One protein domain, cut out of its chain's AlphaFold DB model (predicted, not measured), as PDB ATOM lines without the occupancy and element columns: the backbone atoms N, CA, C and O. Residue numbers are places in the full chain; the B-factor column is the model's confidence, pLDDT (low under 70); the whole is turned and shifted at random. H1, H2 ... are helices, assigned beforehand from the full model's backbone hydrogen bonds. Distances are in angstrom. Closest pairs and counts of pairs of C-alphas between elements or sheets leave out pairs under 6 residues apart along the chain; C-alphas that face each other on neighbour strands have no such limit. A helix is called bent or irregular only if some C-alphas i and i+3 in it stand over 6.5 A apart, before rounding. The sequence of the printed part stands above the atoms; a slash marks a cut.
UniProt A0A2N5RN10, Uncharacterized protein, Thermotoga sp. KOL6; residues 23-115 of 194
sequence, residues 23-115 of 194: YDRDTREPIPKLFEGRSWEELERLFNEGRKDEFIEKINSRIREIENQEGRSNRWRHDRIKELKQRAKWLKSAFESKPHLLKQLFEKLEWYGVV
ATOM      1  N   TYR A  23      13.212 -13.667  64.324       91.38
ATOM      2  CA  TYR A  23      14.041 -14.457  65.232       91.38
ATOM      3  C   TYR A  23      13.375 -15.783  65.600       91.38
ATOM      4  O   TYR A  23      12.273 -15.792  66.156       91.38
ATOM      5  N   ASP A  24      14.050 -16.902  65.335       89.31
ATOM      6  CA  ASP A  24      13.582 -18.215  65.769       89.31
ATOM      7  C   ASP A  24      13.943 -18.441  67.242       89.31
ATOM      8  O   ASP A  24      15.111 -18.460  67.633       89.31
ATOM      9  N   ARG A  25      12.925 -18.632  68.082       85.88
ATOM     10  CA  ARG A  25      13.116 -18.851  69.520       85.88
ATOM     11  C   ARG A  25      13.612 -20.255  69.852       85.88
ATOM     12  O   ARG A  25      14.240 -20.411  70.899       85.88
ATOM     13  N   ASP A  26      13.350 -21.233  68.989       84.44
ATOM     14  CA  ASP A  26      13.726 -22.626  69.227       84.44
ATOM     15  C   ASP A  26      15.218 -22.826  68.956       84.44
ATOM     16  O   ASP A  26      15.945 -23.374  69.783       84.44
ATOM     17  N   THR A  27      15.681 -22.327  67.807       85.00
ATOM     18  CA  THR A  27      17.092 -22.397  67.392       85.00
ATOM     19  C   THR A  27      17.937 -21.255  67.950       85.00
ATOM     20  O   THR A  27      19.158 -21.352  67.952       85.00
ATOM     21  N   ARG A  28      17.300 -20.210  68.501       86.88
ATOM     22  CA  ARG A  28      17.945 -18.989  69.015       86.88
ATOM     23  C   ARG A  28      18.785 -18.266  67.959       86.88
ATOM     24  O   ARG A  28      19.800 -17.649  68.273       86.88
ATOM     25  N   GLU A  29      18.331 -18.324  66.715       90.12
ATOM     26  CA  GLU A  29      19.007 -17.720  65.576       90.12
ATOM     27  C   GLU A  29      18.008 -16.955  64.705       90.12
ATOM     28  O   GLU A  29      16.878 -17.414  64.490       90.12
ATOM     29  N   PRO A  30      18.393 -15.795  64.150       92.12
ATOM     30  CA  PRO A  30      17.567 -15.123  63.164       92.12
ATOM     31  C   PRO A  30      17.424 -15.972  61.898       92.12
ATOM     32  O   PRO A  30      18.278 -16.799  61.561       92.12
ATOM     33  N   ILE A  31      16.329 -15.758  61.176       94.00
ATOM     34  CA  ILE A  31      16.223 -16.186  59.784       94.00
ATOM     35  C   ILE A  31      17.338 -15.479  58.996       94.00
ATOM     36  O   ILE A  31      17.508 -14.269  59.162       94.00
ATOM     37  N   PRO A  32      18.103 -16.181  58.143       93.88
ATOM     38  CA  PRO A  32      19.162 -15.546  57.377       93.88
ATOM     39  C   PRO A  32      18.610 -14.457  56.456       93.88
ATOM     40  O   PRO A  32      17.595 -14.639  55.777       93.88
ATOM     41  N   LYS A  33      19.326 -13.336  56.374       95.88
ATOM     42  CA  LYS A  33      19.108 -12.342  55.320       95.88
ATOM     43  C   LYS A  33      19.519 -12.938  53.982       95.88
ATOM     44  O   LYS A  33      20.480 -13.716  53.905       95.88
ATOM     45  N   LEU A  34      18.806 -12.553  52.924       95.62
ATOM     46  CA  LEU A  34      19.194 -12.949  51.578       95.62
ATOM     47  C   LEU A  34      20.536 -12.290  51.250       95.62
ATOM     48  O   LEU A  34      21.495 -12.989  50.942       95.62
ATOM     49  N   PHE A  35      20.619 -10.973  51.436       97.38
ATOM     50  CA  PHE A  35      21.830 -10.181  51.243       97.38
ATOM     51  C   PHE A  35      21.922  -9.076  52.296       97.38
ATOM     52  O   PHE A  35      20.901  -8.517  52.693       97.38
ATOM     53  N   GLU A  36      23.136  -8.751  52.729       96.31
ATOM     54  CA  GLU A  36      23.435  -7.604  53.596       96.31
ATOM     55  C   GLU A  36      24.853  -7.063  53.349       96.31
ATOM     56  O   GLU A  36      25.755  -7.807  52.931       96.31
ATOM     57  N   GLY A  37      25.052  -5.764  53.600       94.69
ATOM     58  CA  GLY A  37      26.355  -5.098  53.499       94.69
ATOM     59  C   GLY A  37      27.010  -5.310  52.132       94.69
ATOM     60  O   GLY A  37      26.361  -5.180  51.099       94.69
ATOM     61  N   ARG A  38      28.278  -5.741  52.114       95.94
ATOM     62  CA  ARG A  38      29.045  -5.951  50.868       95.94
ATOM     63  C   ARG A  38      28.364  -6.877  49.862       95.94
ATOM     64  O   ARG A  38      28.495  -6.678  48.663       95.94
ATOM     65  N   SER A  39      27.650  -7.899  50.334       96.25
ATOM     66  CA  SER A  39      26.952  -8.831  49.437       96.25
ATOM     67  C   SER A  39      25.758  -8.177  48.733       96.25
ATOM     68  O   SER A  39      25.437  -8.537  47.601       96.25
ATOM     69  N   TRP A  40      25.130  -7.198  49.388       97.56
ATOM     70  CA  TRP A  40      24.046  -6.393  48.837       97.56
ATOM     71  C   TRP A  40      24.573  -5.318  47.880       97.56
ATOM     72  O   TRP A  40      24.080  -5.211  46.761       97.56
ATOM     73  N   GLU A  41      25.645  -4.621  48.264       97.25
ATOM     74  CA  GLU A  41      26.370  -3.666  47.405       97.25
ATOM     75  C   GLU A  41      26.874  -4.328  46.114       97.25
ATOM     76  O   GLU A  41      26.848  -3.751  45.029       97.25
ATOM     77  N   GLU A  42      27.324  -5.581  46.203       97.62
ATOM     78  CA  GLU A  42      27.773  -6.321  45.031       97.62
ATOM     79  C   GLU A  42      26.622  -6.638  44.068       97.62
ATOM     80  O   GLU A  42      26.804  -6.538  42.853       97.62
ATOM     81  N   LEU A  43      25.436  -6.982  44.583       97.62
ATOM     82  CA  LEU A  43      24.247  -7.146  43.744       97.62
ATOM     83  C   LEU A  43      23.836  -5.834  43.078       97.62
ATOM     84  O   LEU A  43      23.499  -5.848  41.894       97.62
ATOM     85  N   GLU A  44      23.888  -4.718  43.808       98.12
ATOM     86  CA  GLU A  44      23.631  -3.391  43.247       98.12
ATOM     87  C   GLU A  44      24.587  -3.100  42.086       98.12
ATOM     88  O   GLU A  44      24.160  -2.676  41.011       98.12
ATOM     89  N   ARG A  45      25.881  -3.384  42.266       98.25
ATOM     90  CA  ARG A  45      26.883  -3.217  41.210       98.25
ATOM     91  C   ARG A  45      26.549  -4.062  39.982       98.25
ATOM     92  O   ARG A  45      26.542  -3.530  38.876       98.25
ATOM     93  N   LEU A  46      26.243  -5.350  40.159       98.19
ATOM     94  CA  LEU A  46      25.873  -6.236  39.045       98.19
ATOM     95  C   LEU A  46      24.626  -5.733  38.305       98.19
ATOM     96  O   LEU A  46      24.571  -5.804  37.077       98.19
ATOM     97  N   PHE A  47      23.650  -5.193  39.036       97.94
ATOM     98  CA  PHE A  47      22.468  -4.555  38.462       97.94
ATOM     99  C   PHE A  47      22.823  -3.306  37.645       97.94
ATOM    100  O   PHE A  47      22.437  -3.211  36.481       97.94
ATOM    101  N   ASN A  48      23.614  -2.392  38.207       97.50
ATOM    102  CA  ASN A  48      24.031  -1.159  37.534       97.50
ATOM    103  C   ASN A  48      24.918  -1.419  36.301       97.50
ATOM    104  O   ASN A  48      24.856  -0.665  35.332       97.50
ATOM    105  N   GLU A  49      25.715  -2.491  36.312       97.88
ATOM    106  CA  GLU A  49      26.540  -2.940  35.181       97.88
ATOM    107  C   GLU A  49      25.743  -3.730  34.121       97.88
ATOM    108  O   GLU A  49      26.296  -4.102  33.088       97.88
ATOM    109  N   GLY A  50      24.458  -4.024  34.359       96.75
ATOM    110  CA  GLY A  50      23.631  -4.818  33.443       96.75
ATOM    111  C   GLY A  50      24.006  -6.307  33.383       96.75
ATOM    112  O   GLY A  50      23.598  -7.011  32.459       96.75
ATOM    113  N   ARG A  51      24.759  -6.819  34.365       97.75
ATOM    114  CA  ARG A  51      25.267  -8.204  34.415       97.75
ATOM    115  C   ARG A  51      24.211  -9.167  34.953       97.75
ATOM    116  O   ARG A  51      24.334  -9.720  36.047       97.75
ATOM    117  N   LYS A  52      23.151  -9.358  34.165       96.88
ATOM    118  CA  LYS A  52      21.957 -10.129  34.541       96.88
ATOM    119  C   LYS A  52      22.262 -11.569  34.965       96.88
ATOM    120  O   LYS A  52      21.760 -12.014  35.995       96.88
ATOM    121  N   ASP A  53      23.065 -12.297  34.194       97.62
ATOM    122  CA  ASP A  53      23.312 -13.721  34.463       97.62
ATOM    123  C   ASP A  53      24.052 -13.922  35.789       97.62
ATOM    124  O   ASP A  53      23.685 -14.777  36.594       97.62
ATOM    125  N   GLU A  54      25.034 -13.067  36.074       98.12
ATOM    126  CA  GLU A  54      25.775 -13.086  37.335       98.12
ATOM    127  C   GLU A  54      24.916 -12.640  38.517       98.12
ATOM    128  O   GLU A  54      24.990 -13.236  39.591       98.12
ATOM    129  N   PHE A  55      24.055 -11.639  38.316       98.00
ATOM    130  CA  PHE A  55      23.068 -11.219  39.308       98.00
ATOM    131  C   PHE A  55      22.150 -12.386  39.702       98.00
ATOM    132  O   PHE A  55      21.959 -12.677  40.887       98.00
ATOM    133  N   ILE A  56      21.612 -13.098  38.708       97.88
ATOM    134  CA  ILE A  56      20.735 -14.253  38.921       97.88
ATOM    135  C   ILE A  56      21.489 -15.405  39.589       97.88
ATOM    136  O   ILE A  56      20.959 -16.001  40.533       97.88
ATOM    137  N   GLU A  57      22.707 -15.721  39.140       97.94
ATOM    138  CA  GLU A  57      23.477 -16.827  39.717       97.94
ATOM    139  C   GLU A  57      23.882 -16.541  41.161       97.94
ATOM    140  O   GLU A  57      23.786 -17.431  42.006       97.94
ATOM    141  N   LYS A  58      24.219 -15.291  41.495       97.62
ATOM    142  CA  LYS A  58      24.495 -14.880  42.876       97.62
ATOM    143  C   LYS A  58      23.294 -15.119  43.792       97.62
ATOM    144  O   LYS A  58      23.447 -15.674  44.880       97.62
ATOM    145  N   ILE A  59      22.089 -14.771  43.336       97.62
ATOM    146  CA  ILE A  59      20.846 -15.036  44.078       97.62
ATOM    147  C   ILE A  59      20.588 -16.541  44.217       97.62
ATOM    148  O   ILE A  59      20.234 -17.006  45.302       97.62
ATOM    149  N   ASN A  60      20.771 -17.316  43.146       97.38
ATOM    150  CA  ASN A  60      20.567 -18.766  43.181       97.38
ATOM    151  C   ASN A  60      21.555 -19.460  44.126       97.38
ATOM    152  O   ASN A  60      21.141 -20.291  44.932       97.38
ATOM    153  N   SER A  61      22.839 -19.108  44.040       97.06
ATOM    154  CA  SER A  61      23.899 -19.622  44.907       97.06
ATOM    155  C   SER A  61      23.568 -19.364  46.375       97.06
ATOM    156  O   SER A  61      23.512 -20.300  47.172       97.06
ATOM    157  N   ARG A  62      23.188 -18.125  46.705       96.94
ATOM    158  CA  ARG A  62      22.824 -17.745  48.067       96.94
ATOM    159  C   ARG A  62      21.611 -18.506  48.609       96.94
ATOM    160  O   ARG A  62      21.608 -18.913  49.768       96.94
ATOM    161  N   ILE A  63      20.588 -18.735  47.785       95.31
ATOM    162  CA  ILE A  63      19.439 -19.558  48.185       95.31
ATOM    163  C   ILE A  63      19.850 -21.012  48.432       95.31
ATOM    164  O   ILE A  63      19.426 -21.572  49.438       95.31
ATOM    165  N   ARG A  64      20.694 -21.605  47.575       94.75
ATOM    166  CA  ARG A  64      21.192 -22.979  47.777       94.75
ATOM    167  C   ARG A  64      21.989 -23.102  49.077       94.75
ATOM    168  O   ARG A  64      21.824 -24.080  49.799       94.75
ATOM    169  N   GLU A  65      22.832 -22.119  49.394       94.94
ATOM    170  CA  GLU A  65      23.566 -22.073  50.667       94.94
ATOM    171  C   GLU A  65      22.615 -22.097  51.865       94.94
ATOM    172  O   GLU A  65      22.773 -22.932  52.756       94.94
ATOM    173  N   ILE A  66      21.605 -21.222  51.860       92.69
ATOM    174  CA  ILE A  66      20.611 -21.140  52.934       92.69
ATOM    175  C   ILE A  66      19.817 -22.447  53.024       92.69
ATOM    176  O   ILE A  66      19.651 -22.990  54.107       92.69
ATOM    177  N   GLU A  67      19.365 -23.013  51.905       89.81
ATOM    178  CA  GLU A  67      18.655 -24.299  51.897       89.81
ATOM    179  C   GLU A  67      19.481 -25.436  52.508       89.81
ATOM    180  O   GLU A  67      18.946 -26.238  53.274       89.81
ATOM    181  N   ASN A  68      20.776 -25.489  52.197       88.94
ATOM    182  CA  ASN A  68      21.679 -26.506  52.726       88.94
ATOM    183  C   ASN A  68      21.919 -26.334  54.234       88.94
ATOM    184  O   ASN A  68      21.987 -27.328  54.955       88.94
ATOM    185  N   GLN A  69      22.017 -25.090  54.714       86.44
ATOM    186  CA  GLN A  69      22.138 -24.776  56.142       86.44
ATOM    187  C   GLN A  69      20.853 -25.117  56.914       86.44
ATOM    188  O   GLN A  69      20.908 -25.579  58.049       86.44
ATOM    189  N   GLU A  70      19.695 -24.961  56.269       84.06
ATOM    190  CA  GLU A  70      18.364 -25.031  56.884       84.06
ATOM    191  C   GLU A  70      17.647 -26.381  56.684       84.06
ATOM    192  O   GLU A  70      16.453 -26.527  56.960       84.06
ATOM    193  N   GLY A  71      18.357 -27.403  56.200       70.62
ATOM    194  CA  GLY A  71      17.770 -28.688  55.800       70.62
ATOM    195  C   GLY A  71      17.098 -29.498  56.921       70.62
ATOM    196  O   GLY A  71      16.422 -30.484  56.632       70.62
ATOM    197  N   ARG A  72      17.268 -29.115  58.196       71.50
ATOM    198  CA  ARG A  72      16.687 -29.794  59.378       71.50
ATOM    199  C   ARG A  72      15.847 -28.876  60.272       71.50
ATOM    200  O   ARG A  72      15.590 -29.210  61.427       71.50
ATOM    201  N   SER A  73      15.436 -27.725  59.757       79.19
ATOM    202  CA  SER A  73      14.769 -26.696  60.551       79.19
ATOM    203  C   SER A  73      13.335 -27.080  60.935       79.19
ATOM    204  O   SER A  73      12.683 -27.891  60.271       79.19
ATOM    205  N   ASN A  74      12.829 -26.500  62.030       85.62
ATOM    206  CA  ASN A  74      11.439 -26.687  62.452       85.62
ATOM    207  C   ASN A  74      10.457 -26.138  61.389       85.62
ATOM    208  O   ASN A  74      10.840 -25.413  60.467       85.62
ATOM    209  N   ARG A  75       9.164 -26.471  61.517       89.50
ATOM    210  CA  ARG A  75       8.136 -26.054  60.542       89.50
ATOM    211  C   ARG A  75       8.075 -24.530  60.372       89.50
ATOM    212  O   ARG A  75       8.007 -24.058  59.246       89.50
ATOM    213  N   TRP A  76       8.134 -23.774  61.471       90.94
ATOM    214  CA  TRP A  76       8.052 -22.311  61.432       90.94
ATOM    215  C   TRP A  76       9.206 -21.692  60.635       90.94
ATOM    216  O   TRP A  76       8.986 -20.879  59.738       90.94
ATOM    217  N   ARG A  77      10.439 -22.120  60.914       90.62
ATOM    218  CA  ARG A  77      11.641 -21.678  60.210       90.62
ATOM    219  C   ARG A  77      11.591 -22.106  58.750       90.62
ATOM    220  O   ARG A  77      11.855 -21.289  57.876       90.62
ATOM    221  N   HIS A  78      11.149 -23.331  58.466       90.00
ATOM    222  CA  HIS A  78      10.946 -23.803  57.097       90.00
ATOM    223  C   HIS A  78       9.985 -22.903  56.297       90.00
ATOM    224  O   HIS A  78      10.286 -22.546  55.154       90.00
ATOM    225  N   ASP A  79       8.875 -22.470  56.901       92.38
ATOM    226  CA  ASP A  79       7.924 -21.548  56.269       92.38
ATOM    227  C   ASP A  79       8.558 -20.173  55.988       92.38
ATOM    228  O   ASP A  79       8.373 -19.613  54.904       92.38
ATOM    229  N   ARG A  80       9.386 -19.657  56.905       93.94
ATOM    230  CA  ARG A  80      10.149 -18.412  56.694       93.94
ATOM    231  C   ARG A  80      11.199 -18.534  55.595       93.94
ATOM    232  O   ARG A  80      11.354 -17.616  54.793       93.94
ATOM    233  N   ILE A  81      11.875 -19.673  55.493       92.69
ATOM    234  CA  ILE A  81      12.809 -19.941  54.392       92.69
ATOM    235  C   ILE A  81      12.062 -20.042  53.056       92.69
ATOM    236  O   ILE A  81      12.555 -19.561  52.035       92.69
ATOM    237  N   LYS A  82      10.846 -20.597  53.030       93.62
ATOM    238  CA  LYS A  82       9.999 -20.596  51.828       93.62
ATOM    239  C   LYS A  82       9.624 -19.174  51.395       93.62
ATOM    240  O   LYS A  82       9.691 -18.875  50.203       93.62
ATOM    241  N   GLU A  83       9.289 -18.300  52.342       94.50
ATOM    242  CA  GLU A  83       9.060 -16.872  52.080       94.50
ATOM    243  C   GLU A  83      10.319 -16.201  51.504       94.50
ATOM    244  O   GLU A  83      10.256 -15.511  50.488       94.50
ATOM    245  N   LEU A  84      11.492 -16.482  52.079       94.88
ATOM    246  CA  LEU A  84      12.772 -15.957  51.603       94.88
ATOM    247  C   LEU A  84      13.088 -16.389  50.158       94.88
ATOM    248  O   LEU A  84      13.532 -15.574  49.347       94.88
ATOM    249  N   LYS A  85      12.792 -17.645  49.792       95.06
ATOM    250  CA  LYS A  85      12.908 -18.129  48.402       95.06
ATOM    251  C   LYS A  85      11.979 -17.382  47.457       95.06
ATOM    252  O   LYS A  85      12.348 -17.118  46.314       95.06
ATOM    253  N   GLN A  86      10.767 -17.068  47.908       95.81
ATOM    254  CA  GLN A  86       9.825 -16.302  47.105       95.81
ATOM    255  C   GLN A  86      10.348 -14.878  46.871       95.81
ATOM    256  O   GLN A  86      10.396 -14.438  45.723       95.81
ATOM    257  N   ARG A  87      10.878 -14.223  47.912       95.56
ATOM    258  CA  ARG A  87      11.551 -12.919  47.793       95.56
ATOM    259  C   ARG A  87      12.737 -12.958  46.828       95.56
ATOM    260  O   ARG A  87      12.888 -12.064  46.003       95.56
ATOM    261  N   ALA A  88      13.532 -14.027  46.836       96.88
ATOM    262  CA  ALA A  88      14.613 -14.207  45.865       96.88
ATOM    263  C   ALA A  88      14.112 -14.316  44.412       96.88
ATOM    264  O   ALA A  88      14.771 -13.835  43.489       96.88
ATOM    265  N   LYS A  89      12.943 -14.925  44.172       96.88
ATOM    266  CA  LYS A  89      12.328 -14.950  42.834       96.88
ATOM    267  C   LYS A  89      11.873 -13.561  42.391       96.88
ATOM    268  O   LYS A  89      12.103 -13.210  41.232       96.88
ATOM    269  N   TRP A  90      11.277 -12.784  43.292       96.81
ATOM    270  CA  TRP A  90      10.913 -11.393  43.017       96.81
ATOM    271  C   TRP A  90      12.149 -10.554  42.709       96.81
ATOM    272  O   TRP A  90      12.183  -9.907  41.670       96.81
ATOM    273  N   LEU A  91      13.209 -10.679  43.513       96.81
ATOM    274  CA  LEU A  91      14.479  -9.983  43.295       96.81
ATOM    275  C   LEU A  91      15.083 -10.273  41.916       96.81
ATOM    276  O   LEU A  91      15.474  -9.347  41.210       96.81
ATOM    277  N   LYS A  92      15.092 -11.542  41.490       97.12
ATOM    278  CA  LYS A  92      15.533 -11.922  40.138       97.12
ATOM    279  C   LYS A  92      14.676 -11.297  39.042       97.12
ATOM    280  O   LYS A  92      15.206 -10.798  38.058       97.12
ATOM    281  N   SER A  93      13.358 -11.345  39.207       96.44
ATOM    282  CA  SER A  93      12.414 -10.870  38.189       96.44
ATOM    283  C   SER A  93      12.440  -9.344  38.064       96.44
ATOM    284  O   SER A  93      12.345  -8.812  36.959       96.44
ATOM    285  N   ALA A  94      12.621  -8.647  39.188       96.81
ATOM    286  CA  ALA A  94      12.633  -7.191  39.278       96.81
ATOM    287  C   ALA A  94      13.754  -6.541  38.464       96.81
ATOM    288  O   ALA A  94      13.591  -5.397  38.044       96.81
ATOM    289  N   PHE A  95      14.841  -7.276  38.197       96.44
ATOM    290  CA  PHE A  95      15.923  -6.833  37.321       96.44
ATOM    291  C   PHE A  95      15.391  -6.329  35.973       96.44
ATOM    292  O   PHE A  95      15.823  -5.287  35.490       96.44
ATOM    293  N   GLU A  96      14.420  -7.037  35.388       95.00
ATOM    294  CA  GLU A  96      13.832  -6.683  34.092       95.00
ATOM    295  C   GLU A  96      12.455  -6.044  34.226       95.00
ATOM    296  O   GLU A  96      12.148  -5.080  33.530       95.00
ATOM    297  N   SER A  97      11.608  -6.570  35.115       96.31
ATOM    298  CA  SER A  97      10.208  -6.145  35.185       96.31
ATOM    299  C   SER A  97      10.020  -4.815  35.910       96.31
ATOM    300  O   SER A  97       9.099  -4.062  35.591       96.31
ATOM    301  N   LYS A  98      10.868  -4.523  36.904       96.44
ATOM    302  CA  LYS A  98      10.723  -3.386  37.826       96.44
ATOM    303  C   LYS A  98      12.081  -2.738  38.167       96.44
ATOM    304  O   LYS A  98      12.347  -2.481  39.344       96.44
ATOM    305  N   PRO A  99      12.937  -2.404  37.179       95.94
ATOM    306  CA  PRO A  99      14.304  -1.938  37.442       95.94
ATOM    307  C   PRO A  99      14.346  -0.642  38.262       95.94
ATOM    308  O   PRO A  99      15.228  -0.453  39.094       95.94
ATOM    309  N   HIS A 100      13.363   0.244  38.087       96.31
ATOM    310  CA  HIS A 100      13.266   1.488  38.852       96.31
ATOM    311  C   HIS A 100      12.964   1.248  40.342       96.31
ATOM    312  O   HIS A 100      13.534   1.931  41.188       96.31
ATOM    313  N   LEU A 101      12.116   0.268  40.674       96.44
ATOM    314  CA  LEU A 101      11.820  -0.097  42.066       96.44
ATOM    315  C   LEU A 101      12.989  -0.849  42.696       96.44
ATOM    316  O   LEU A 101      13.329  -0.602  43.849       96.44
ATOM    317  N   LEU A 102      13.647  -1.716  41.925       96.62
ATOM    318  CA  LEU A 102      14.856  -2.395  42.370       96.62
ATOM    319  C   LEU A 102      15.981  -1.395  42.687       96.62
ATOM    320  O   LEU A 102      16.616  -1.499  43.732       96.62
ATOM    321  N   LYS A 103      16.169  -0.372  41.846       96.25
ATOM    322  CA  LYS A 103      17.107   0.722  42.123       96.25
ATOM    323  C   LYS A 103      16.767   1.460  43.420       96.25
ATOM    324  O   LYS A 103      17.646   1.672  44.247       96.25
ATOM    325  N   GLN A 104      15.494   1.799  43.635       94.31
ATOM    326  CA  GLN A 104      15.064   2.438  44.885       94.31
ATOM    327  C   GLN A 104      15.334   1.561  46.113       94.31
ATOM    328  O   GLN A 104      15.689   2.090  47.165       94.31
ATOM    329  N   LEU A 105      15.196   0.235  45.994       95.50
ATOM    330  CA  LEU A 105      15.545  -0.677  47.083       95.50
ATOM    331  C   LEU A 105      17.026  -0.600  47.436       95.50
ATOM    332  O   LEU A 105      17.339  -0.460  48.616       95.50
ATOM    333  N   PHE A 106      17.917  -0.650  46.446       96.25
ATOM    334  CA  PHE A 106      19.357  -0.517  46.681       96.25
ATOM    335  C   PHE A 106      19.719   0.829  47.323       96.25
ATOM    336  O   PHE A 106      20.469   0.880  48.291       96.25
ATOM    337  N   GLU A 107      19.110   1.924  46.865       94.25
ATOM    338  CA  GLU A 107      19.394   3.263  47.395       94.25
ATOM    339  C   GLU A 107      18.933   3.462  48.853       94.25
ATOM    340  O   GLU A 107      19.504   4.285  49.589       94.25
ATOM    341  N   LYS A 108      17.871   2.762  49.270       94.00
ATOM    342  CA  LYS A 108      17.204   2.967  50.568       94.00
ATOM    343  C   LYS A 108      17.529   1.897  51.606       94.00
ATOM    344  O   LYS A 108      17.536   2.235  52.789       94.00
ATOM    345  N   LEU A 109      17.793   0.661  51.197       96.25
ATOM    346  CA  LEU A 109      18.029  -0.471  52.092       96.25
ATOM    347  C   LEU A 109      19.486  -0.930  52.044       96.25
ATOM    348  O   LEU A 109      20.097  -0.989  50.985       96.25
ATOM    349  N   GLU A 110      20.010  -1.342  53.192       96.31
ATOM    350  CA  GLU A 110      21.348  -1.928  53.349       96.31
ATOM    351  C   GLU A 110      21.324  -3.465  53.339       96.31
ATOM    352  O   GLU A 110      22.366  -4.131  53.377       96.31
ATOM    353  N   TRP A 111      20.125  -4.047  53.326       97.06
ATOM    354  CA  TRP A 111      19.920  -5.486  53.319       97.06
ATOM    355  C   TRP A 111      18.553  -5.866  52.745       97.06
ATOM    356  O   TRP A 111      17.589  -5.101  52.803       97.06
ATOM    357  N   TYR A 112      18.456  -7.093  52.239       96.94
ATOM    358  CA  TYR A 112      17.231  -7.641  51.667       96.94
ATOM    359  C   TYR A 112      16.945  -9.047  52.200       96.94
ATOM    360  O   TYR A 112      17.845  -9.880  52.343       96.94
ATOM    361  N   GLY A 113      15.680  -9.328  52.499       95.81
ATOM    362  CA  GLY A 113      15.238 -10.599  53.060       95.81
ATOM    363  C   GLY A 113      13.819 -10.520  53.613       95.81
ATOM    364  O   GLY A 113      13.063  -9.609  53.282       95.81
ATOM    365  N   VAL A 114      13.466 -11.491  54.456       95.31
ATOM    366  CA  VAL A 114      12.251 -11.418  55.276       95.31
ATOM    367  C   VAL A 114      12.501 -10.429  56.413       95.31
ATOM    368  O   VAL A 114      13.549 -10.492  57.060       95.31
ATOM    369  N   VAL A 115      11.544  -9.530  56.640       95.38
ATOM    370  CA  VAL A 115      11.630  -8.446  57.623       95.38
ATOM    371  C   VAL A 115      10.502  -8.546  58.643       95.38
ATOM    372  O   VAL A 115       9.371  -8.893  58.310       95.38
TER     373      VAL A 115
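Overview. This is residues 23 to 115 of the 194 residues of an uncharacterized protein of Thermotoga sp. KOL6 (UniProt A0A2N5RN10). Two long helices, H2 and H3, run side by side in opposite ways as a helical hairpin, and two shorter helices, H1 and H4, pack beside one end of it, H1 on the first part of H2 and H4 on the last part of H3. H1 and H4 also touch each other, and residues 23 to 37, with no named element, run in from the other end of the hairpin towards H1, where residues 35 to 36 pair with residues 111 to 112 after H4. The printed part has 93 residues with four named helices, in the order H1, H2, H3, H4, and no named strand; the class is all helix. It is compact, with a radius of gyration of the C-alphas of 13.6 A, and its outline is elongated, with spans of 40 by 24 by 22 A.

Arrangement. Residues 23 to 24 pair antiparallel with residues 29 to 30, and residues 35 to 36 pair antiparallel with residues 111 to 112. H1, residues 38 to 48, touches H2, residues 52 to 69, of which 52 to 58 alone take part. The closest C-alphas, those of Leu 46 and Phe 55, are 5.7 A apart, and the two helices form a hairpin at a shallow tilt of 27 degrees, opposite ways. H2 and H3, residues 75 to 97, form a second hairpin, at a shallow tilt of 3 degrees, opposite ways; they touch, closest at the C-alphas of Ile 56 and Lys 92, 5.8 A. H3 touches H4, residues 99 to 108, with its residues 91 to 95 alone, at a steep tilt of 59 degrees, opposite ways; the closest C-alphas, of Ala 94 and Leu 102, are 6.1 A apart. H4 touches H1, closest at the C-alphas of Phe 106 and Glu 44, 6.2 A, opposite ways at a shallow tilt of 32 degrees, only just short of steep. H1 and H3 are close but not clearly touching, with the C-alphas of Phe 47 and Phe 95 7.0 A apart, and H2 and H4 are apart. The helix packing is mostly aligned, with 3 of 4 touching pairs at a shallow tilt. In H1, H2 and H4 every O i to N i+4 pair is within hydrogen-bond range; in H3, 17 of 19 are.

Along the chain. H1 begins at C-alpha 38 (29.045, -5.951, 50.868) and is 15.0 A long from first to last C-alpha. H2 is 26.1 A long. H3, the longest helix with 23 residues, is 32.3 A long and begins at C-alpha 75 (8.136, -26.054, 60.542). It is neither bent nor irregular, but only just: C-alphas 93 and 96 are 6.0 A apart. H4 is 14.3 A long and ends at C-alpha 108 (17.204, 2.967, 50.568).

Size, cuts and confidence. The two C-alphas farthest apart, those of Asp 26 and Glu 49, are 41.4 A apart, while those of the first and last printed residues, Tyr 23 and Val 115, are 10.0 A apart. The printed part has no cut. The links H1 to H2, H2 to H3 and H3 to H4 are tight. The mean pLDDT of the printed part is 94.0, and no printed residue is under 70.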